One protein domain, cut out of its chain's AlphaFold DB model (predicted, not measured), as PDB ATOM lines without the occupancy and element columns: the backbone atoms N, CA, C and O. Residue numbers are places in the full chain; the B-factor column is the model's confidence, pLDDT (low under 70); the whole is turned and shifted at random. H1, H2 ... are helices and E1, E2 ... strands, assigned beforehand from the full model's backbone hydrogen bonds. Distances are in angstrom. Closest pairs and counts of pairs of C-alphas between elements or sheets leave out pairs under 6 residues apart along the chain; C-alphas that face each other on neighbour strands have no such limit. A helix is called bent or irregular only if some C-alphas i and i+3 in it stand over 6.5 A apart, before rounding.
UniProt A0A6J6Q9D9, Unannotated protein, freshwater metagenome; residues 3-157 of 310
ATOM      1  N   TRP A   3     105.202  99.450 144.680       93.81
ATOM      2  CA  TRP A   3     104.828  99.761 143.296       93.81
ATOM      3  C   TRP A   3     105.053  98.602 142.315       93.81
ATOM      4  O   TRP A   3     104.173  98.293 141.518       93.81
ATOM      5  N   TRP A   4     106.199  97.926 142.398       95.12
ATOM      6  CA  TRP A   4     106.551  96.871 141.447       95.12
ATOM      7  C   TRP A   4     105.645  95.638 141.549       95.12
ATOM      8  O   TRP A   4     105.341  95.028 140.529       95.12
ATOM      9  N   GLU A   5     105.136  95.315 142.742       96.88
ATOM     10  CA  GLU A   5     104.152  94.237 142.899       96.88
ATOM     11  C   GLU A   5     102.784  94.632 142.325       96.88
ATOM     12  O   GLU A   5     102.114  93.811 141.703       96.88
ATOM     13  N   ILE A   6     102.386  95.905 142.459       96.69
ATOM     14  CA  ILE A   6     101.170  96.422 141.811       96.69
ATOM     15  C   ILE A   6     101.311  96.311 140.290       96.69
ATOM     16  O   ILE A   6     100.420  95.773 139.634       96.69
ATOM     17  N   LEU A   7     102.442  96.755 139.731       97.25
ATOM     18  CA  LEU A   7     102.710  96.668 138.295       97.25
ATOM     19  C   LEU A   7     102.698  95.214 137.805       97.25
ATOM     20  O   LEU A   7     102.062  94.918 136.796       97.25
ATOM     21  N   ARG A   8     103.311  94.293 138.556       97.50
ATOM     22  CA  ARG A   8     103.267  92.854 138.266       97.50
ATOM     23  C   ARG A   8     101.829  92.329 138.205       97.50
ATOM     24  O   ARG A   8     101.484  91.596 137.281       97.50
ATOM     25  N   LEU A   9     100.962  92.704 139.151       97.19
ATOM     26  CA  LEU A   9      99.545  92.311 139.119       97.19
ATOM     27  C   LEU A   9      98.812  92.903 137.909       97.19
ATOM     28  O   LEU A   9      98.018  92.206 137.275       97.19
ATOM     29  N   VAL A  10      99.104  94.157 137.552       97.62
ATOM     30  CA  VAL A  10      98.561  94.809 136.350       97.62
ATOM     31  C   VAL A  10      99.003  94.074 135.084       97.62
ATOM     32  O   VAL A  10      98.171  93.823 134.216       97.62
ATOM     33  N   GLN A  11     100.265  93.658 134.993       97.31
ATOM     34  CA  GLN A  11     100.801  92.873 133.877       97.31
ATOM     35  C   GLN A  11     100.135  91.499 133.758       97.31
ATOM     36  O   GLN A  11      99.766  91.091 132.660       97.31
ATOM     37  N   LEU A  12      99.937  90.804 134.881       97.25
ATOM     38  CA  LEU A  12      99.339  89.467 134.897       97.25
ATOM     39  C   LEU A  12      97.839  89.485 134.594       97.25
ATOM     40  O   LEU A  12      97.330  88.602 133.908       97.25
ATOM     41  N   ARG A  13      97.109  90.463 135.139       96.94
ATOM     42  CA  ARG A  13      95.638  90.491 135.080       96.94
ATOM     43  C   ARG A  13      95.093  91.396 133.985       96.94
ATOM     44  O   ARG A  13      93.945  91.220 133.591       96.94
ATOM     45  N   LYS A  14      95.894  92.360 133.522       95.75
ATOM     46  CA  LYS A  14      95.536  93.391 132.538       95.75
ATOM     47  C   LYS A  14      94.124  93.976 132.767       95.75
ATOM     48  O   LYS A  14      93.310  93.957 131.832       95.75
ATOM     49  N   PRO A  15      93.811  94.429 134.001       96.31
ATOM     50  CA  PRO A  15      92.471  94.878 134.364       96.31
ATOM     51  C   PRO A  15      92.001  96.036 133.480       96.31
ATOM     52  O   PRO A  15      92.795  96.814 132.967       96.31
ATOM     53  N   GLN A  16      90.689  96.187 133.311       94.94
ATOM     54  CA  GLN A  16      90.162  97.325 132.555       94.94
ATOM     55  C   GLN A  16      90.459  98.660 133.256       94.94
ATOM     56  O   GLN A  16      90.780  99.647 132.597       94.94
ATOM     57  N   PHE A  17      90.369  98.669 134.586       97.06
ATOM     58  CA  PHE A  17      90.613  99.836 135.419       97.06
ATOM     59  C   PHE A  17      91.545  99.480 136.576       97.06
ATOM     60  O   PHE A  17      91.430  98.404 137.166       97.06
ATOM     61  N   VAL A  18      92.416 100.415 136.943       97.81
ATOM     62  CA  VAL A  18      93.181 100.398 138.193       97.81
ATOM     63  C   VAL A  18      92.843 101.676 138.942       97.81
ATOM     64  O   VAL A  18      93.012 102.763 138.396       97.81
ATOM     65  N   PHE A  19      92.373 101.559 140.182       98.19
ATOM     66  CA  PHE A  19      92.134 102.706 141.051       98.19
ATOM     67  C   PHE A  19      93.096 102.654 142.234       98.19
ATOM     68  O   PHE A  19      93.096 101.687 142.995       98.19
ATOM     69  N   LEU A  20      93.931 103.683 142.362       97.81
ATOM     70  CA  LEU A  20      94.913 103.819 143.430       97.81
ATOM     71  C   LEU A  20      94.648 105.093 144.226       97.81
ATOM     72  O   LEU A  20      94.285 106.136 143.677       97.81
ATOM     73  N   GLU A  21      94.910 105.008 145.521       96.88
ATOM     74  CA  GLU A  21      94.971 106.146 146.425       96.88
ATOM     75  C   GLU A  21      96.366 106.215 147.047       96.88
ATOM     76  O   GLU A  21      97.008 105.190 147.293       96.88
ATOM     77  N   ASN A  22      96.871 107.433 147.244       96.94
ATOM     78  CA  ASN A  22      98.096 107.651 147.998       96.94
ATOM     79  C   ASN A  22      98.119 109.040 148.654       96.94
ATOM     80  O   ASN A  22      97.265 109.895 148.407       96.94
ATOM     81  N   VAL A  23      99.145 109.310 149.461       95.69
ATOM     82  CA  VAL A  23      99.413 110.662 149.962       95.69
ATOM     83  C   VAL A  23      99.752 111.613 148.811       95.69
ATOM     84  O   VAL A  23     100.448 111.249 147.865       95.69
ATOM     85  N   ASP A  24      99.316 112.868 148.913       96.25
ATOM     86  CA  ASP A  24      99.558 113.918 147.909       96.25
ATOM     87  C   ASP A  24     101.054 114.136 147.609       96.25
ATOM     88  O   ASP A  24     101.447 114.486 146.494       96.25
ATOM     89  N   ARG A  25     101.909 113.872 148.606       96.06
ATOM     90  CA  ARG A  25     103.368 113.940 148.481       96.06
ATOM     91  C   ARG A  25     103.924 113.005 147.407       96.06
ATOM     92  O   ARG A  25     105.032 113.275 146.948       96.06
ATOM     93  N   LEU A  26     103.193 111.972 146.980       97.56
ATOM     94  CA  LEU A  26     103.616 111.083 145.896       97.56
ATOM     95  C   LEU A  26     104.005 111.870 144.635       97.56
ATOM     96  O   LEU A  26     105.064 111.608 144.071       97.56
ATOM     97  N   LEU A  27     103.251 112.923 144.282       97.75
ATOM     98  CA  LEU A  27     103.573 113.786 143.135       97.75
ATOM     99  C   LEU A  27     104.934 114.483 143.269       97.75
ATOM    100  O   LEU A  27     105.476 114.975 142.290       97.75
ATOM    101  N   LYS A  28     105.487 114.568 144.481       96.75
ATOM    102  CA  LYS A  28     106.755 115.236 144.805       96.75
ATOM    103  C   LYS A  28     107.835 114.254 145.259       96.75
ATOM    104  O   LYS A  28     108.854 114.702 145.787       96.75
ATOM    105  N   SER A  29     107.599 112.952 145.127       95.50
ATOM    106  CA  SER A  29     108.521 111.907 145.571       95.50
ATOM    107  C   SER A  29     109.580 111.596 144.503       95.50
ATOM    108  O   SER A  29     109.257 111.664 143.314       95.50
ATOM    109  N   PRO A  30     110.817 111.246 144.897       94.75
ATOM    110  CA  PRO A  30     111.386 111.351 146.241       94.75
ATOM    111  C   PRO A  30     111.804 112.793 146.578       94.75
ATOM    112  O   PRO A  30     111.818 113.688 145.733       94.75
ATOM    113  N   SER A  31     112.168 113.044 147.838       91.06
ATOM    114  CA  SER A  31     112.575 114.379 148.300       91.06
ATOM    115  C   SER A  31     113.856 114.906 147.646       91.06
ATOM    116  O   SER A  31     114.000 116.118 147.534       91.06
ATOM    117  N   ASN A  32     114.761 114.023 147.220       91.19
ATOM    118  CA  ASN A  32     116.026 114.368 146.562       91.19
ATOM    119  C   ASN A  32     115.917 114.498 145.030       91.19
ATOM    120  O   ASN A  32     116.867 114.956 144.402       91.19
ATOM    121  N   GLN A  33     114.791 114.106 144.425       94.31
ATOM    122  CA  GLN A  33     114.570 114.178 142.978       94.31
ATOM    123  C   GLN A  33     113.071 114.327 142.684       94.31
ATOM    124  O   GLN A  33     112.359 113.366 142.407       94.31
ATOM    125  N   ARG A  34     112.557 115.547 142.834       96.38
ATOM    126  CA  ARG A  34     111.116 115.802 142.945       96.38
ATOM    127  C   ARG A  34     110.317 115.277 141.745       96.38
ATOM    128  O   ARG A  34     110.538 115.698 140.618       96.38
ATOM    129  N   GLY A  35     109.326 114.426 142.006       97.00
ATOM    130  CA  GLY A  35     108.359 113.953 141.007       97.00
ATOM    131  C   GLY A  35     108.786 112.705 140.234       97.00
ATOM    132  O   GLY A  35     107.952 112.106 139.562       97.00
ATOM    133  N   ARG A  36     110.035 112.255 140.370       97.06
ATOM    134  CA  ARG A  36     110.544 111.066 139.675       97.06
ATOM    135  C   ARG A  36     109.723 109.808 139.937       97.06
ATOM    136  O   ARG A  36     109.410 109.103 138.987       97.06
ATOM    137  N   ASP A  37     109.363 109.511 141.188       96.38
ATOM    138  CA  ASP A  37     108.627 108.268 141.477       96.38
ATOM    139  C   ASP A  37     107.241 108.281 140.814       96.38
ATOM    140  O   ASP A  37     106.771 107.254 140.330       96.38
ATOM    141  N   PHE A  38     106.607 109.457 140.740       98.00
ATOM    142  CA  PHE A  38     105.339 109.621 140.035       98.00
ATOM    143  C   PHE A  38     105.510 109.477 138.517       98.00
ATOM    144  O   PHE A  38     104.722 108.780 137.887       98.00
ATOM    145  N   ALA A  39     106.574 110.047 137.938       98.12
ATOM    146  CA  ALA A  39     106.901 109.884 136.521       98.12
ATOM    147  C   ALA A  39     107.131 108.410 136.140       98.12
ATOM    148  O   ALA A  39     106.583 107.943 135.145       98.12
ATOM    149  N   ILE A  40     107.876 107.656 136.960       97.31
ATOM    150  CA  ILE A  40     108.092 106.212 136.764       97.31
ATOM    151  C   ILE A  40     106.759 105.460 136.801       97.31
ATOM    152  O   ILE A  40     106.514 104.593 135.963       97.31
ATOM    153  N   MET A  41     105.884 105.790 137.752       97.81
ATOM    154  CA  MET A  41     104.568 105.166 137.868       97.81
ATOM    155  C   MET A  41     103.696 105.425 136.631       97.81
ATOM    156  O   MET A  41     103.120 104.482 136.089       97.81
ATOM    157  N   LEU A  42     103.637 106.677 136.155       98.31
ATOM    158  CA  LEU A  42     102.913 107.027 134.929       98.31
ATOM    159  C   LEU A  42     103.488 106.290 133.717       98.31
ATOM    160  O   LEU A  42     102.737 105.662 132.977       98.31
ATOM    161  N   LYS A  43     104.817 106.311 133.555       97.50
ATOM    162  CA  LYS A  43     105.490 105.656 132.434       97.50
ATOM    163  C   LYS A  43     105.229 104.156 132.412       97.50
ATOM    164  O   LYS A  43     104.808 103.624 131.395       97.50
ATOM    165  N   THR A  44     105.433 103.484 133.541       97.38
ATOM    166  CA  THR A  44     105.292 102.024 133.619       97.38
ATOM    167  C   THR A  44     103.851 101.564 133.415       97.38
ATOM    168  O   THR A  44     103.640 100.594 132.706       97.38
ATOM    169  N   LEU A  45     102.839 102.268 133.938       97.12
ATOM    170  CA  LEU A  45     101.437 101.976 133.591       97.12
ATOM    171  C   LEU A  45     101.111 102.313 132.129       97.12
ATOM    172  O   LEU A  45     100.360 101.587 131.480       97.12
ATOM    173  N   GLY A  46     101.678 103.401 131.613       96.62
ATOM    174  CA  GLY A  46     101.569 103.806 130.216       96.62
ATOM    175  C   GLY A  46     102.035 102.731 129.246       96.62
ATOM    176  O   GLY A  46     101.311 102.384 128.316       96.62
ATOM    177  N   ASP A  47     103.208 102.159 129.520       95.81
ATOM    178  CA  ASP A  47     103.810 101.069 128.742       95.81
ATOM    179  C   ASP A  47     102.948  99.803 128.749       95.81
ATOM    180  O   ASP A  47     102.931  99.044 127.781       95.81
ATOM    181  N   GLU A  48     102.155  99.608 129.803       96.06
ATOM    182  CA  GLU A  48     101.170  98.529 129.895       96.06
ATOM    183  C   GLU A  48      99.856  98.824 129.140       96.06
ATOM    184  O   GLU A  48      98.930  98.005 129.165       96.06
ATOM    185  N   GLY A  49      99.773  99.965 128.447       95.44
ATOM    186  CA  GLY A  49      98.649 100.361 127.600       95.44
ATOM    187  C   GLY A  49      97.524 101.079 128.343       95.44
ATOM    188  O   GLY A  49      96.356 100.919 127.974       95.44
ATOM    189  N   TYR A  50      97.840 101.835 129.398       96.88
ATOM    190  CA  TYR A  50      96.851 102.589 130.171       96.88
ATOM    191  C   TYR A  50      96.939 104.095 129.927       96.88
ATOM    192  O   TYR A  50      98.019 104.680 129.907       96.88
ATOM    193  N   ALA A  51      95.770 104.723 129.836       97.00
ATOM    194  CA  ALA A  51      95.602 106.157 130.014       97.00
ATOM    195  C   ALA A  51      95.354 106.443 131.498       97.00
ATOM    196  O   ALA A  51      94.608 105.701 132.138       97.00
ATOM    197  N   ILE A  52      95.961 107.483 132.067       98.50
ATOM    198  CA  ILE A  52      95.999 107.651 133.529       98.50
ATOM    199  C   ILE A  52      95.516 109.039 133.916       98.50
ATOM    200  O   ILE A  52      96.152 110.033 133.590       98.50
ATOM    201  N   GLU A  53      94.422 109.113 134.661       98.44
ATOM    202  CA  GLU A  53      93.951 110.339 135.303       98.44
ATOM    203  C   GLU A  53      94.496 110.419 136.732       98.44
ATOM    204  O   GLU A  53      94.522 109.411 137.442       98.44
ATOM    205  N   TRP A  54      94.850 111.615 137.206       98.81
ATOM    206  CA  TRP A  54      95.084 111.845 138.634       98.81
ATOM    207  C   TRP A  54      94.454 113.134 139.149       98.81
ATOM    208  O   TRP A  54      94.219 114.094 138.409       98.81
ATOM    209  N   ARG A  55      94.197 113.158 140.460       98.44
ATOM    210  CA  ARG A  55      93.676 114.327 141.172       98.44
ATOM    211  C   ARG A  55      94.095 114.323 142.629       98.44
ATOM    212  O   ARG A  55      93.921 113.319 143.310       98.44
ATOM    213  N   ILE A  56      94.586 115.451 143.128       98.50
ATOM    214  CA  ILE A  56      94.680 115.704 144.564       98.50
ATOM    215  C   ILE A  56      93.313 116.177 145.056       98.50
ATOM    216  O   ILE A  56      92.739 117.123 144.523       98.50
ATOM    217  N   VAL A  57      92.820 115.509 146.087       97.94
ATOM    218  CA  VAL A  57      91.472 115.626 146.631       97.94
ATOM    219  C   VAL A  57      91.596 115.902 148.118       97.94
ATOM    220  O   VAL A  57      92.235 115.128 148.831       97.94
ATOM    221  N   ASN A  58      90.987 116.983 148.600       98.00
ATOM    222  CA  ASN A  58      90.772 117.204 150.024       98.00
ATOM    223  C   ASN A  58      89.339 116.799 150.377       98.00
ATOM    224  O   ASN A  58      88.398 117.414 149.888       98.00
ATOM    225  N   ALA A  59      89.151 115.799 151.237       97.88
ATOM    226  CA  ALA A  59      87.808 115.305 151.557       97.88
ATOM    227  C   ALA A  59      86.847 116.394 152.073       97.88
ATOM    228  O   ALA A  59      85.670 116.373 151.718       97.88
ATOM    229  N   ALA A  60      87.358 117.392 152.799       97.81
ATOM    230  CA  ALA A  60      86.568 118.532 153.260       97.81
ATOM    231  C   ALA A  60      85.969 119.377 152.124       97.81
ATOM    232  O   ALA A  60      84.858 119.874 152.264       97.81
ATOM    233  N   GLU A  61      86.654 119.500 150.984       97.62
ATOM    234  CA  GLU A  61      86.124 120.226 149.818       97.62
ATOM    235  C   GLU A  61      84.917 119.501 149.210       97.62
ATOM    236  O   GLU A  61      84.063 120.132 148.606       97.62
ATOM    237  N   TYR A  62      84.796 118.188 149.420       97.31
ATOM    238  CA  TYR A  62      83.699 117.367 148.898       97.31
ATOM    239  C   TYR A  62      82.648 117.017 149.962       97.31
ATOM    240  O   TYR A  62      81.887 116.066 149.775       97.31
ATOM    241  N   GLY A  63      82.606 117.788 151.053       97.06
ATOM    242  CA  GLY A  63      81.545 117.748 152.061       97.06
ATOM    243  C   GLY A  63      81.829 116.879 153.285       97.06
ATOM    244  O   GLY A  63      81.006 116.823 154.190       97.06
ATOM    245  N   PHE A  64      82.982 116.209 153.355       97.94
ATOM    246  CA  PHE A  64      83.295 115.292 154.454       97.94
ATOM    247  C   PHE A  64      83.940 116.006 155.655       97.94
ATOM    248  O   PHE A  64      84.695 116.960 155.472       97.94
ATOM    249  N   PRO A  65      83.768 115.509 156.893       97.44
ATOM    250  CA  PRO A  65      84.168 116.212 158.117       97.44
ATOM    251  C   PRO A  65      85.679 116.165 158.405       97.44
ATOM    252  O   PRO A  65      86.100 116.329 159.548       97.44
ATOM    253  N   GLN A  66      86.530 115.932 157.399       96.56
ATOM    254  CA  GLN A  66      87.970 115.750 157.575       96.56
ATOM    255  C   GLN A  66      88.775 116.390 156.439       96.56
ATOM    256  O   GLN A  66      88.597 116.086 155.263       96.56
ATOM    257  N   ARG A  67      89.762 117.212 156.794       96.25
ATOM    258  CA  ARG A  67      90.819 117.697 155.899       96.25
ATOM    259  C   ARG A  67      91.823 116.581 155.639       96.25
ATOM    260  O   ARG A  67      92.895 116.540 156.252       96.25
ATOM    261  N   ARG A  68      91.449 115.643 154.770       96.81
ATOM    262  CA  ARG A  68      92.285 114.521 154.330       96.81
ATOM    263  C   ARG A  68      92.637 114.712 152.861       96.81
ATOM    264  O   ARG A  68      91.794 114.508 151.994       96.81
ATOM    265  N   ILE A  69      93.880 115.125 152.614       97.62
ATOM    266  CA  ILE A  69      94.398 115.422 151.274       97.62
ATOM    267  C   ILE A  69      95.107 114.187 150.716       97.62
ATOM    268  O   ILE A  69      96.036 113.671 151.348       97.62
ATOM    269  N   ARG A  70      94.662 113.695 149.561       97.81
ATOM    270  CA  ARG A  70      95.150 112.463 148.922       97.81
ATOM    271  C   ARG A  70      95.210 112.617 147.417       97.81
ATOM    272  O   ARG A  70      94.450 113.400 146.865       97.81
ATOM    273  N   VAL A  71      96.100 111.881 146.763       98.56
ATOM    274  CA  VAL A  71      96.075 111.731 145.308       98.56
ATOM    275  C   VAL A  71      95.289 110.475 144.952       98.56
ATOM    276  O   VAL A  71      95.572 109.391 145.459       98.56
ATOM    277  N   PHE A  72      94.286 110.641 144.102       98.75
ATOM    278  CA  PHE A  72      93.541 109.564 143.465       98.75
ATOM    279  C   PHE A  72      94.058 109.400 142.046       98.75
ATOM    280  O   PHE A  72      94.282 110.398 141.362       98.75
ATOM    281  N   ILE A  73      94.258 108.155 141.625       98.81
ATOM    282  CA  ILE A  73      94.807 107.806 140.316       98.81
ATOM    283  C   ILE A  73      93.917 106.735 139.707       98.81
ATOM    284  O   ILE A  73      93.714 105.685 140.315       98.81
ATOM    285  N   VAL A  74      93.398 106.996 138.513       98.69
ATOM    286  CA  VAL A  74      92.591 106.042 137.753       98.69
ATOM    287  C   VAL A  74      93.311 105.750 136.448       98.69
ATOM    288  O   VAL A  74      93.431 106.625 135.597       98.69
ATOM    289  N   ALA A  75      93.789 104.519 136.290       98.12
ATOM    290  CA  ALA A  75      94.347 104.034 135.037       98.12
ATOM    291  C   ALA A  75      93.274 103.244 134.283       98.12
ATOM    292  O   ALA A  75      92.715 102.288 134.821       98.12
ATOM    293  N   THR A  76      93.003 103.624 133.039       96.62
ATOM    294  CA  THR A  76      92.036 102.973 132.147       96.62
ATOM    295  C   THR A  76      92.776 102.321 130.992       96.62
ATOM    296  O   THR A  76      93.528 102.984 130.279       96.62
ATOM    297  N   ARG A  77      92.560 101.020 130.791       95.06
ATOM    298  CA  ARG A  77      93.185 100.278 129.697       95.06
ATOM    299  C   ARG A  77      92.641 100.767 128.355       95.06
ATOM    300  O   ARG A  77      91.432 100.737 128.121       95.06
ATOM    301  N   ILE A  78      93.534 101.192 127.469       91.62
ATOM    302  CA  ILE A  78      93.174 101.744 126.163       91.62
ATOM    303  C   ILE A  78      92.786 100.595 125.227       91.62
ATOM    304  O   ILE A  78      93.532  99.626 125.062       91.62
ATOM    305  N   LYS A  79      91.615 100.696 124.592       83.69
ATOM    306  CA  LYS A  79      91.208  99.772 123.525       83.69
ATOM    307  C   LYS A  79      91.762 100.241 122.182       83.69
ATOM    308  O   LYS A  79      91.845 101.441 121.912       83.69
ATOM    309  N   ARG A  80      92.099  99.293 121.307       72.00
ATOM    310  CA  ARG A  80      92.546  99.586 119.941       72.00
ATOM    311  C   ARG A  80      91.456 100.374 119.198       72.00
ATOM    312  O   ARG A  80      90.302  99.965 119.216       72.00
ATOM    313  N   GLY A  81      91.826 101.491 118.570       64.06
ATOM    314  CA  GLY A  81      90.895 102.356 117.831       64.06
ATOM    315  C   GLY A  81      90.134 103.386 118.677       64.06
ATOM    316  O   GLY A  81      89.272 104.075 118.141       64.06
ATOM    317  N   THR A  82      90.440 103.523 119.974       68.94
ATOM    318  CA  THR A  82      89.874 104.607 120.797       68.94
ATOM    319  C   THR A  82      90.393 105.956 120.292       68.94
ATOM    320  O   THR A  82      91.601 106.135 120.157       68.94
ATOM    321  N   SER A  83      89.491 106.900 120.013       61.69
ATOM    322  CA  SER A  83      89.840 108.272 119.627       61.69
ATOM    323  C   SER A  83      90.672 108.956 120.713       61.69
ATOM    324  O   SER A  83      90.344 108.825 121.895       61.69
ATOM    325  N   ASN A  84      91.683 109.741 120.322       74.00
ATOM    326  CA  ASN A  84      92.391 110.621 121.252       74.00
ATOM    327  C   ASN A  84      91.385 111.604 121.864       74.00
ATOM    328  O   ASN A  84      90.848 112.469 121.176       74.00
ATOM    329  N   LEU A  85      91.092 111.425 123.151       83.19
ATOM    330  CA  LEU A  85      90.337 112.402 123.922       83.19
ATOM    331  C   LEU A  85      91.235 113.612 124.171       83.19
ATOM    332  O   LEU A  85      92.415 113.432 124.470       83.19
ATOM    333  N   ASP A  86      90.670 114.816 124.095       92.88
ATOM    334  CA  ASP A  86      91.365 116.027 124.527       92.88
ATOM    335  C   ASP A  86      91.739 115.891 126.019       92.88
ATOM    336  O   ASP A  86      90.840 115.759 126.866       92.88
ATOM    337  N   PRO A  87      93.041 115.913 126.366       94.75
ATOM    338  CA  PRO A  87      93.500 115.825 127.745       94.75
ATOM    339  C   PRO A  87      92.843 116.845 128.674       94.75
ATOM    340  O   PRO A  87      92.488 116.498 129.803       94.75
ATOM    341  N   GLN A  88      92.618 118.079 128.212       94.12
ATOM    342  CA  GLN A  88      91.990 119.103 129.046       94.12
ATOM    343  C   GLN A  88      90.532 118.754 129.345       94.12
ATOM    344  O   GLN A  88      90.095 118.852 130.494       94.12
ATOM    345  N   GLU A  89      89.778 118.281 128.349       94.44
ATOM    346  CA  GLU A  89      88.402 117.834 128.567       94.44
ATOM    347  C   GLU A  89      88.326 116.635 129.516       94.44
ATOM    348  O   GLU A  89      87.410 116.578 130.343       94.44
ATOM    349  N   VAL A  90      89.270 115.690 129.435       95.75
ATOM    350  CA  VAL A  90      89.343 114.554 130.369       95.75
ATOM    351  C   VAL A  90      89.563 115.061 131.790       95.75
ATOM    352  O   VAL A  90      88.776 114.734 132.679       95.75
ATOM    353  N   ILE A  91      90.568 115.918 131.993       96.69
ATOM    354  CA  ILE A  91      90.904 116.463 133.313       96.69
ATOM    355  C   ILE A  91      89.735 117.273 133.883       96.69
ATOM    356  O   ILE A  91      89.431 117.161 135.068       96.69
ATOM    357  N   LEU A  92      89.061 118.090 133.076       95.56
ATOM    358  CA  LEU A  92      88.105 119.069 133.597       95.56
ATOM    359  C   LEU A  92      86.661 118.562 133.648       95.56
ATOM    360  O   LEU A  92      85.898 119.027 134.496       95.56
ATOM    361  N   LYS A  93      86.260 117.626 132.774       94.56
ATOM    362  CA  LYS A  93      84.833 117.297 132.596       94.56
ATOM    363  C   LYS A  93      84.518 115.825 132.330       94.56
ATOM    364  O   LYS A  93      83.568 115.305 132.910       94.56
ATOM    365  N   LYS A  94      85.241 115.170 131.421       94.19
ATOM    366  CA  LYS A  94      84.861 113.856 130.867       94.19
ATOM    367  C   LYS A  94      85.439 112.679 131.652       94.19
ATOM    368  O   LYS A  94      84.793 111.630 131.728       94.19
ATOM    369  N   GLY A  95      86.617 112.860 132.243       95.50
ATOM    370  CA  GLY A  95      87.324 111.824 132.987       95.50
ATOM    371  C   GLY A  95      86.511 111.250 134.145       95.50
ATOM    372  O   GLY A  95      85.551 111.860 134.635       95.50
ATOM    373  N   ILE A  96      86.882 110.054 134.588       97.62
ATOM    374  CA  ILE A  96      86.245 109.387 135.730       97.62
ATOM    375  C   ILE A  96      86.364 110.264 136.978       97.62
ATOM    376  O   ILE A  96      85.366 110.500 137.666       97.62
ATOM    377  N   LEU A  97      87.556 110.810 137.236       98.31
ATOM    378  CA  LEU A  97      87.776 111.681 138.391       98.31
ATOM    379  C   LEU A  97      87.063 113.025 138.221       98.31
ATOM    380  O   LEU A  97      86.529 113.552 139.193       98.31
ATOM    381  N   ALA A  98      86.993 113.550 136.994       96.94
ATOM    382  CA  ALA A  98      86.282 114.792 136.700       96.94
ATOM    383  C   ALA A  98      84.783 114.708 137.005       96.94
ATOM    384  O   ALA A  98      84.230 115.618 137.622       96.94
ATOM    385  N   ARG A  99      84.147 113.595 136.631       97.44
ATOM    386  CA  ARG A  99      82.719 113.358 136.883       97.44
ATOM    387  C   ARG A  99      82.421 113.018 138.339       97.44
ATOM    388  O   ARG A  99      81.375 113.413 138.844       97.44
ATOM    389  N   ALA A 100      83.317 112.295 139.012       97.88
ATOM    390  CA  ALA A 100      83.130 111.911 140.410       97.88
ATOM    391  C   ALA A 100      83.371 113.071 141.391       97.88
ATOM    392  O   ALA A 100      82.731 113.143 142.441       97.88
ATOM    393  N   LEU A 101      84.328 113.945 141.072       97.31
ATOM    394  CA  LEU A 101      84.890 114.941 141.983       97.31
ATOM    395  C   LEU A 101      84.997 116.297 141.267       97.31
ATOM    396  O   LEU A 101      86.091 116.679 140.864       97.31
ATOM    397  N   PRO A 102      83.883 117.017 141.062       95.50
ATOM    398  CA  PRO A 102      83.839 118.200 140.207       95.50
ATOM    399  C   PRO A 102      84.778 119.328 140.664       95.50
ATOM    400  O   PRO A 102      85.067 119.494 141.849       95.50
ATOM    401  N   LEU A 103      85.232 120.123 139.696       95.25
ATOM    402  CA  LEU A 103      86.104 121.282 139.894       95.25
ATOM    403  C   LEU A 103      85.314 122.587 139.756       95.25
ATOM    404  O   LEU A 103      84.290 122.627 139.069       95.25
ATOM    405  N   GLU A 104      85.816 123.657 140.368       92.50
ATOM    406  CA  GLU A 104      85.389 125.016 140.033       92.50
ATOM    407  C   GLU A 104      85.778 125.347 138.589       92.50
ATOM    408  O   GLU A 104      86.729 124.783 138.036       92.50
ATOM    409  N   LYS A 105      85.078 126.306 137.974       77.75
ATOM    410  CA  LYS A 105      85.401 126.808 136.626       77.75
ATOM    411  C   LYS A 105      86.648 127.707 136.648       77.75
ATOM    412  O   LYS A 105      86.585 128.874 136.275       77.75
ATOM    413  N   LEU A 106      87.774 127.177 137.123       76.50
ATOM    414  CA  LEU A 106      89.036 127.893 137.284       76.50
ATOM    415  C   LEU A 106      90.223 127.002 136.904       76.50
ATOM    416  O   LEU A 106      90.465 125.952 137.503       76.50
ATOM    417  N   LYS A 107      90.995 127.484 135.928       77.88
ATOM    418  CA  LYS A 107      92.284 126.937 135.501       77.88
ATOM    419  C   LYS A 107      93.363 127.949 135.865       77.88
ATOM    420  O   LYS A 107      93.328 129.073 135.377       77.88
ATOM    421  N   LEU A 108      94.283 127.568 136.752       84.94
ATOM    422  CA  LEU A 108      95.282 128.501 137.290       84.94
ATOM    423  C   LEU A 108      96.636 128.409 136.579       84.94
ATOM    424  O   LEU A 108      97.360 129.393 136.518       84.94
ATOM    425  N   ALA A 109      96.989 127.222 136.092       93.06
ATOM    426  CA  ALA A 109      98.214 126.946 135.348       93.06
ATOM    427  C   ALA A 109      98.082 125.592 134.648       93.06
ATOM    428  O   ALA A 109      97.284 124.753 135.081       93.06
ATOM    429  N   GLU A 110      98.885 125.361 133.622       95.31
ATOM    430  CA  GLU A 110      99.016 124.070 132.958       95.31
ATOM    431  C   GLU A 110     100.449 123.835 132.501       95.31
ATOM    432  O   GLU A 110     101.213 124.792 132.377       95.31
ATOM    433  N   ASP A 111     100.791 122.571 132.287       96.56
ATOM    434  CA  ASP A 111     102.083 122.156 131.756       96.56
ATOM    435  C   ASP A 111     101.965 120.788 131.064       96.56
ATOM    436  O   ASP A 111     101.018 120.026 131.318       96.56
ATOM    437  N   GLU A 112     102.948 120.465 130.228       97.38
ATOM    438  CA  GLU A 112     103.082 119.179 129.547       97.38
ATOM    439  C   GLU A 112     104.465 118.583 129.804       97.38
ATOM    440  O   GLU A 112     105.491 119.254 129.722       97.38
ATOM    441  N   ILE A 113     104.494 117.297 130.147       97.44
ATOM    442  CA  ILE A 113     105.723 116.596 130.517       97.44
ATOM    443  C   ILE A 113     105.856 115.358 129.639       97.44
ATOM    444  O   ILE A 113     105.104 114.393 129.789       97.44
ATOM    445  N   GLU A 114     106.843 115.370 128.751       96.31
ATOM    446  CA  GLU A 114     107.201 114.213 127.934       96.31
ATOM    447  C   GLU A 114     107.936 113.157 128.771       96.31
ATOM    448  O   GLU A 114     108.917 113.434 129.463       96.31
ATOM    449  N   LEU A 115     107.461 111.915 128.697       95.62
ATOM    450  CA  LEU A 115     107.994 110.744 129.390       95.62
ATOM    451  C   LEU A 115     108.258 109.618 128.380       95.62
ATOM    452  O   LEU A 115     107.756 108.504 128.522       95.62
ATOM    453  N   HIS A 116     109.031 109.906 127.333       90.75
ATOM    454  CA  HIS A 116     109.378 108.919 126.300       90.75
ATOM    455  C   HIS A 116     110.545 108.000 126.699       90.75
ATOM    456  O   HIS A 116     110.646 106.877 126.206       90.75
ATOM    457  N   ASP A 117     111.382 108.443 127.638       92.00
ATOM    458  CA  ASP A 117     112.507 107.678 128.179       92.00
ATOM    459  C   ASP A 117     112.070 106.408 128.926       92.00
ATOM    460  O   ASP A 117     110.997 106.339 129.527       92.00
ATOM    461  N   THR A 118     112.938 105.394 128.968       91.38
ATOM    462  CA  THR A 118     112.696 104.184 129.769       91.38
ATOM    463  C   THR A 118     112.645 104.494 131.269       91.38
ATOM    464  O   THR A 118     113.223 105.474 131.748       91.38
ATOM    465  N   ALA A 119     111.993 103.625 132.051       88.44
ATOM    466  CA  ALA A 119     111.902 103.784 133.503       88.44
ATOM    467  C   ALA A 119     113.284 103.905 134.183       88.44
ATOM    468  O   ALA A 119     113.439 104.689 135.123       88.44
ATOM    469  N   ASP A 120     114.303 103.198 133.687       90.50
ATOM    470  CA  ASP A 120     115.675 103.266 134.213       90.50
ATOM    471  C   ASP A 120     116.332 104.630 133.952       90.50
ATOM    472  O   ASP A 120     116.988 105.210 134.830       90.50
ATOM    473  N   VAL A 121     116.106 105.191 132.760       91.38
ATOM    474  CA  VAL A 121     116.604 106.523 132.394       91.38
ATOM    475  C   VAL A 121     115.899 107.596 133.221       91.38
ATOM    476  O   VAL A 121     116.572 108.436 133.827       91.38
ATOM    477  N   LEU A 122     114.569 107.521 133.345       91.88
ATOM    478  CA  LEU A 122     113.788 108.425 134.195       91.88
ATOM    479  C   LEU A 122     114.251 108.358 135.655       91.88
ATOM    480  O   LEU A 122     114.434 109.399 136.288       91.88
ATOM    481  N   THR A 123     114.537 107.158 136.169       91.19
ATOM    482  CA  THR A 123     115.054 106.964 137.534       91.19
ATOM    483  C   THR A 123     116.334 107.763 137.786       91.19
ATOM    484  O   THR A 123     116.533 108.309 138.873       91.19
ATOM    485  N   SER A 124     117.189 107.879 136.773       90.56
ATOM    486  CA  SER A 124     118.491 108.533 136.900       90.56
ATOM    487  C   SER A 124     118.461 110.026 136.571       90.56
ATOM    488  O   SER A 124     119.240 110.793 137.145       90.56
ATOM    489  N   LYS A 125     117.590 110.451 135.646       92.94
ATOM    490  CA  LYS A 125     117.664 111.785 135.024       92.94
ATOM    491  C   LYS A 125     116.457 112.681 135.280       92.94
ATOM    492  O   LYS A 125     116.633 113.898 135.313       92.94
ATOM    493  N   PHE A 126     115.263 112.123 135.494       95.19
ATOM    494  CA  PHE A 126     114.032 112.917 135.542       95.19
ATOM    495  C   PHE A 126     114.105 114.000 136.621       95.19
ATOM    496  O   PHE A 126     114.294 113.692 137.799       95.19
ATOM    497  N   ASN A 127     113.959 115.265 136.219       94.12
ATOM    498  CA  ASN A 127     113.967 116.429 137.107       94.12
ATOM    499  C   ASN A 127     115.151 116.465 138.104       94.12
ATOM    500  O   ASN A 127     115.025 116.909 139.250       94.12
ATOM    501  N   LYS A 128     116.320 115.947 137.701       92.38
ATOM    502  CA  LYS A 128     117.526 115.962 138.534       92.38
ATOM    503  C   LYS A 128     118.004 117.404 138.725       92.38
ATOM    504  O   LYS A 128     118.170 118.137 137.759       92.38
ATOM    505  N   GLY A 129     118.216 117.809 139.977       90.94
ATOM    506  CA  GLY A 129     118.540 119.199 140.333       90.94
ATOM    507  C   GLY A 129     117.323 120.133 140.414       90.94
ATOM    508  O   GLY A 129     117.461 121.269 140.862       90.94
ATOM    509  N   GLY A 130     116.123 119.659 140.059       91.25
ATOM    510  CA  GLY A 130     114.890 120.430 140.166       91.25
ATOM    511  C   GLY A 130     114.422 120.597 141.614       91.25
ATOM    512  O   GLY A 130     114.221 119.625 142.346       91.25
ATOM    513  N   GLY A 131     114.195 121.844 142.035       90.44
ATOM    514  CA  GLY A 131     113.747 122.155 143.400       90.44
ATOM    515  C   GLY A 131     112.267 121.843 143.679       90.44
ATOM    516  O   GLY A 131     111.856 121.733 144.839       90.44
ATOM    517  N   LYS A 132     111.444 121.692 142.634       94.50
ATOM    518  CA  LYS A 132     109.993 121.455 142.720       94.50
ATOM    519  C   LYS A 132     109.583 120.334 141.771       94.50
ATOM    520  O   LYS A 132     110.287 120.045 140.814       94.50
ATOM    521  N   SER A 133     108.458 119.691 142.071       96.56
ATOM    522  CA  SER A 133     107.869 118.722 141.145       96.56
ATOM    523  C   SER A 133     107.209 119.453 139.976       96.56
ATOM    524  O   SER A 133     106.560 120.468 140.247       96.56
ATOM    525  N   PRO A 134     107.325 118.940 138.738       96.81
ATOM    526  CA  PRO A 134     106.617 119.493 137.586       96.81
ATOM    527  C   PRO A 134     105.120 119.124 137.580       96.81
ATOM    528  O   PRO A 134     104.324 119.788 136.932       96.81
ATOM    529  N   PHE A 135     104.697 118.103 138.335       98.31
ATOM    530  CA  PHE A 135     103.296 117.668 138.357       98.31
ATOM    531  C   PHE A 135     102.408 118.603 139.194       98.31
ATOM    532  O   PHE A 135     102.658 118.833 140.385       98.31
ATOM    533  N   LEU A 136     101.321 119.087 138.587       98.06
ATOM    534  CA  LEU A 136     100.265 119.859 139.240       98.06
ATOM    535  C   LEU A 136      99.197 118.925 139.840       98.06
ATOM    536  O   LEU A 136      99.292 117.696 139.804       98.06
ATOM    537  N   ASN A 137      98.189 119.512 140.487       98.00
ATOM    538  CA  ASN A 137      97.255 118.767 141.333       98.00
ATOM    539  C   ASN A 137      96.190 117.972 140.567       98.00
ATOM    540  O   ASN A 137      95.478 117.199 141.199       98.00
ATOM    541  N   ALA A 138      96.072 118.132 139.254       98.44
ATOM    542  CA  ALA A 138      95.285 117.254 138.401       98.44
ATOM    543  C   ALA A 138      96.035 116.991 137.094       98.44
ATOM    544  O   ALA A 138      96.878 117.796 136.685       98.44
ATOM    545  N   GLY A 139      95.728 115.884 136.429       98.12
ATOM    546  CA  GLY A 139      96.284 115.631 135.112       98.12
ATOM    547  C   GLY A 139      95.810 114.349 134.459       98.12
ATOM    548  O   GLY A 139      95.046 113.575 135.043       98.12
ATOM    549  N   TYR A 140      96.253 114.184 133.221       98.38
ATOM    550  CA  TYR A 140      95.967 113.053 132.362       98.38
ATOM    551  C   TYR A 140      97.226 112.680 131.587       98.38
ATOM    552  O   TYR A 140      97.849 113.526 130.948       98.38
ATOM    553  N   PHE A 141      97.617 111.415 131.674       98.00
ATOM    554  CA  PHE A 141      98.752 110.859 130.962       98.00
ATOM    555  C   PHE A 141      98.265 109.941 129.847       98.00
ATOM    556  O   PHE A 141      97.487 109.013 130.092       98.00
ATOM    557  N   ILE A 142      98.740 110.199 128.633       95.69
ATOM    558  CA  ILE A 142      98.388 109.457 127.425       95.69
ATOM    559  C   ILE A 142      99.537 109.559 126.415       95.69
ATOM    560  O   ILE A 142     100.174 110.598 126.301       95.69
ATOM    561  N   ASN A 143      99.820 108.478 125.682       92.12
ATOM    562  CA  ASN A 143     100.819 108.449 124.601       92.12
ATOM    563  C   ASN A 143     102.217 108.984 124.987       92.12
ATOM    564  O   ASN A 143     102.901 109.596 124.173       92.12
ATOM    565  N   GLY A 144     102.655 108.746 126.226       94.75
ATOM    566  CA  GLY A 144     103.965 109.202 126.698       94.75
ATOM    567  C   GLY A 144     103.997 110.647 127.195       94.75
ATOM    568  O   GLY A 144     105.050 111.079 127.646       94.75
ATOM    569  N   VAL A 145     102.877 111.373 127.179       97.19
ATOM    570  CA  VAL A 145     102.803 112.774 127.615       97.19
ATOM    571  C   VAL A 145     101.887 112.900 128.829       97.19
ATOM    572  O   VAL A 145     100.759 112.402 128.838       97.19
ATOM    573  N   ALA A 146     102.378 113.552 129.883       98.31
ATOM    574  CA  ALA A 146     101.594 113.942 131.050       98.31
ATOM    575  C   ALA A 146     101.126 115.392 130.898       98.31
ATOM    576  O   ALA A 146     101.915 116.317 131.070       98.31
ATOM    577  N   HIS A 147      99.830 115.582 130.662       98.19
ATOM    578  CA  HIS A 147      99.185 116.893 130.702       98.19
ATOM    579  C   HIS A 147      98.748 117.167 132.138       98.19
ATOM    580  O   HIS A 147      98.030 116.362 132.742       98.19
ATOM    581  N   THR A 148      99.176 118.284 132.716       98.44
ATOM    582  CA  THR A 148      98.898 118.596 134.118       98.44
ATOM    583  C   THR A 148      98.339 119.999 134.281       98.44
ATOM    584  O   THR A 148      98.755 120.931 133.606       98.44
ATOM    585  N   ILE A 149      97.357 120.158 135.169       97.56
ATOM    586  CA  ILE A 149      96.632 121.416 135.365       97.56
ATOM    587  C   ILE A 149      96.532 121.726 136.855       97.56
ATOM    588  O   ILE A 149      96.195 120.865 137.677       97.56
ATOM    589  N   LYS A 150      96.783 122.989 137.207       97.56
ATOM    590  CA  LYS A 150      96.475 123.528 138.527       97.56
ATOM    591  C   LYS A 150      94.991 123.890 138.586       97.56
ATOM    592  O   LYS A 150      94.545 124.848 137.956       97.56
ATOM    593  N   THR A 151      94.249 123.119 139.368       96.00
ATOM    594  CA  THR A 151      92.786 123.179 139.494       96.00
ATOM    595  C   THR A 151      92.351 123.502 140.922       96.00
ATOM    596  O   THR A 151      93.139 123.378 141.868       96.00
ATOM    597  N   VAL A 152      91.086 123.891 141.073       96.31
ATOM    598  CA  VAL A 152      90.418 124.121 142.361       96.31
ATOM    599  C   VAL A 152      89.178 123.230 142.420       96.31
ATOM    600  O   VAL A 152      88.432 123.154 141.446       96.31
ATOM    601  N   ALA A 153      88.980 122.515 143.528       96.50
ATOM    602  CA  ALA A 153      87.804 121.670 143.719       96.50
ATOM    603  C   ALA A 153      86.538 122.521 143.851       96.50
ATOM    604  O   ALA A 153      86.581 123.570 144.494       96.50
ATOM    605  N   LYS A 154      85.416 122.044 143.297       96.12
ATOM    606  CA  LYS A 154      84.106 122.634 143.576       96.12
ATOM    607  C   LYS A 154      83.719 122.278 145.003       96.12
ATOM    608  O   LYS A 154      83.506 121.100 145.295       96.12
ATOM    609  N   VAL A 155      83.644 123.283 145.871       94.94
ATOM    610  CA  VAL A 155      83.323 123.062 147.284       94.94
ATOM    611  C   VAL A 155      81.877 122.584 147.405       94.94
ATOM    612  O   VAL A 155      80.984 123.109 146.744       94.94
ATOM    613  N   ALA A 156      81.652 121.552 148.213       95.12
ATOM    614  CA  ALA A 156      80.321 121.020 148.466       95.12
ATOM    615  C   ALA A 156      79.428 122.056 149.162       95.12
ATOM    616  O   ALA A 156      79.846 122.697 150.125       95.12
ATOM    617  N   ASP A 157      78.173 122.140 148.723       93.25
ATOM    618  CA  ASP A 157      77.186 123.084 149.265       93.25
ATOM    619  C   ASP A 157      76.806 122.772 150.726       93.25
ATOM    620  O   ASP A 157      76.357 123.642 151.465       93.25
TER     621      ASP A 157
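AT A GLANCE: This is residues 3 to 157 of the 310 residues of the protein "Unannotated protein" of freshwater metagenome (UniProt A0A6J6Q9D9). A twisted sheet of six strands makes the middle layer, with H3 and the short H2 over one face and H5 on the other. H7 packs on H3 beyond the sheet, and H1 runs side by side with H3. The printed part has 155 residues, with seven named helices and six named strands in the order H1 E1 H2 H3 E2 H4 E3 H5 H6 E4 H7 E5 E6. The sheet, in order E1 E3 E2 E5 E6 E4, is antiparallel, and the class is mixed. The whole is compact, with a radius of gyration of the C-alphas of 15.1 A and spans of 45, 39 and 27 A.

HOW THE PARTS SIT: H1, residues 3 to 13, is only just not on the sheet, with 4 pairs of C-alphas within 10 A. Edge strand E1, residues 17 to 23, is antiparallel to E3, residues 69 to 77, with N 20 and O 73 within hydrogen-bond range at 2.9 A. H2, residues 24 to 28, is over E3, at a height over the sheet of 7.9 A. H3, residues 36 to 47, is the hub, on the same face as H2 at a height over the sheet of 8.6 A. Its residues 41 to 45 only just touch H1, with 3 pairs of C-alphas within 8 A, the closest Leu 7 and Leu 45 at 7.2 A, at a shallow tilt of 9 degrees, the same way. It touches H7, residues 119 to 125, the closest C-alphas being Ile 40 and Ala 119 at 5.6 A, at a shallow tilt of 29 degrees, opposite ways. E2, residues 50 to 58, has N 53 and O 74 of E3 at 2.8 A, and N 54 and O 139 of E5, residues 138 to 142, at 2.9 A. H4, residues 59 to 62, and H6, residues 96 to 100, only graze the sheet. H5, residues 87 to 94, is irregular, with C-alphas 91 and 94 at 7.0 A; with H3 on the opposite face it makes three layers, helices on both faces of a sheet. Its closest C-alphas to E5 are Ile 91 and Gly 139, 5.7 A. E5 and E6, residues 145 to 153, are a hairpin, with N 140 and O 147 at 2.9 A; E6 and edge strand E4, residues 103 to 114, have N 111 and O 148 at 2.9 A. Two split strand-helix-strand units, same-way strands with another between them, have right-handed crossovers: E1, H2 H3, E2 and E4, H7, E5. Each O i to N i+4 pair is within range in H1, H3, H6 and H7, 3 of 4 in H5, and 0 of 1 in H2, where 2 of 2 O i to N i+3 pairs are; H4 is too short.

IN THESE COORDINATES: H1 begins at C-alpha 3, (104.828, 99.761, 143.296), and is 15.4 A long; H3 is 16.3 A. E3 is 26.4 A, E2 25.4 A, E4 25.3 A and E6 23.7 A, the last ending at C-alpha 153, (87.804, 121.670, 143.719). E4 bends by 97 degrees at residue 106 and E6 by 55 degrees at residue 150.

THE WHOLE: The C-alphas farthest apart, of Val 121 and Asp 157, are 46.0 A apart. The printed part has no cut; the link from H7 to E5, residues 126 to 137, is long. Mean pLDDT of the printed part is 94.5, and residues 81 to 83 are under 70.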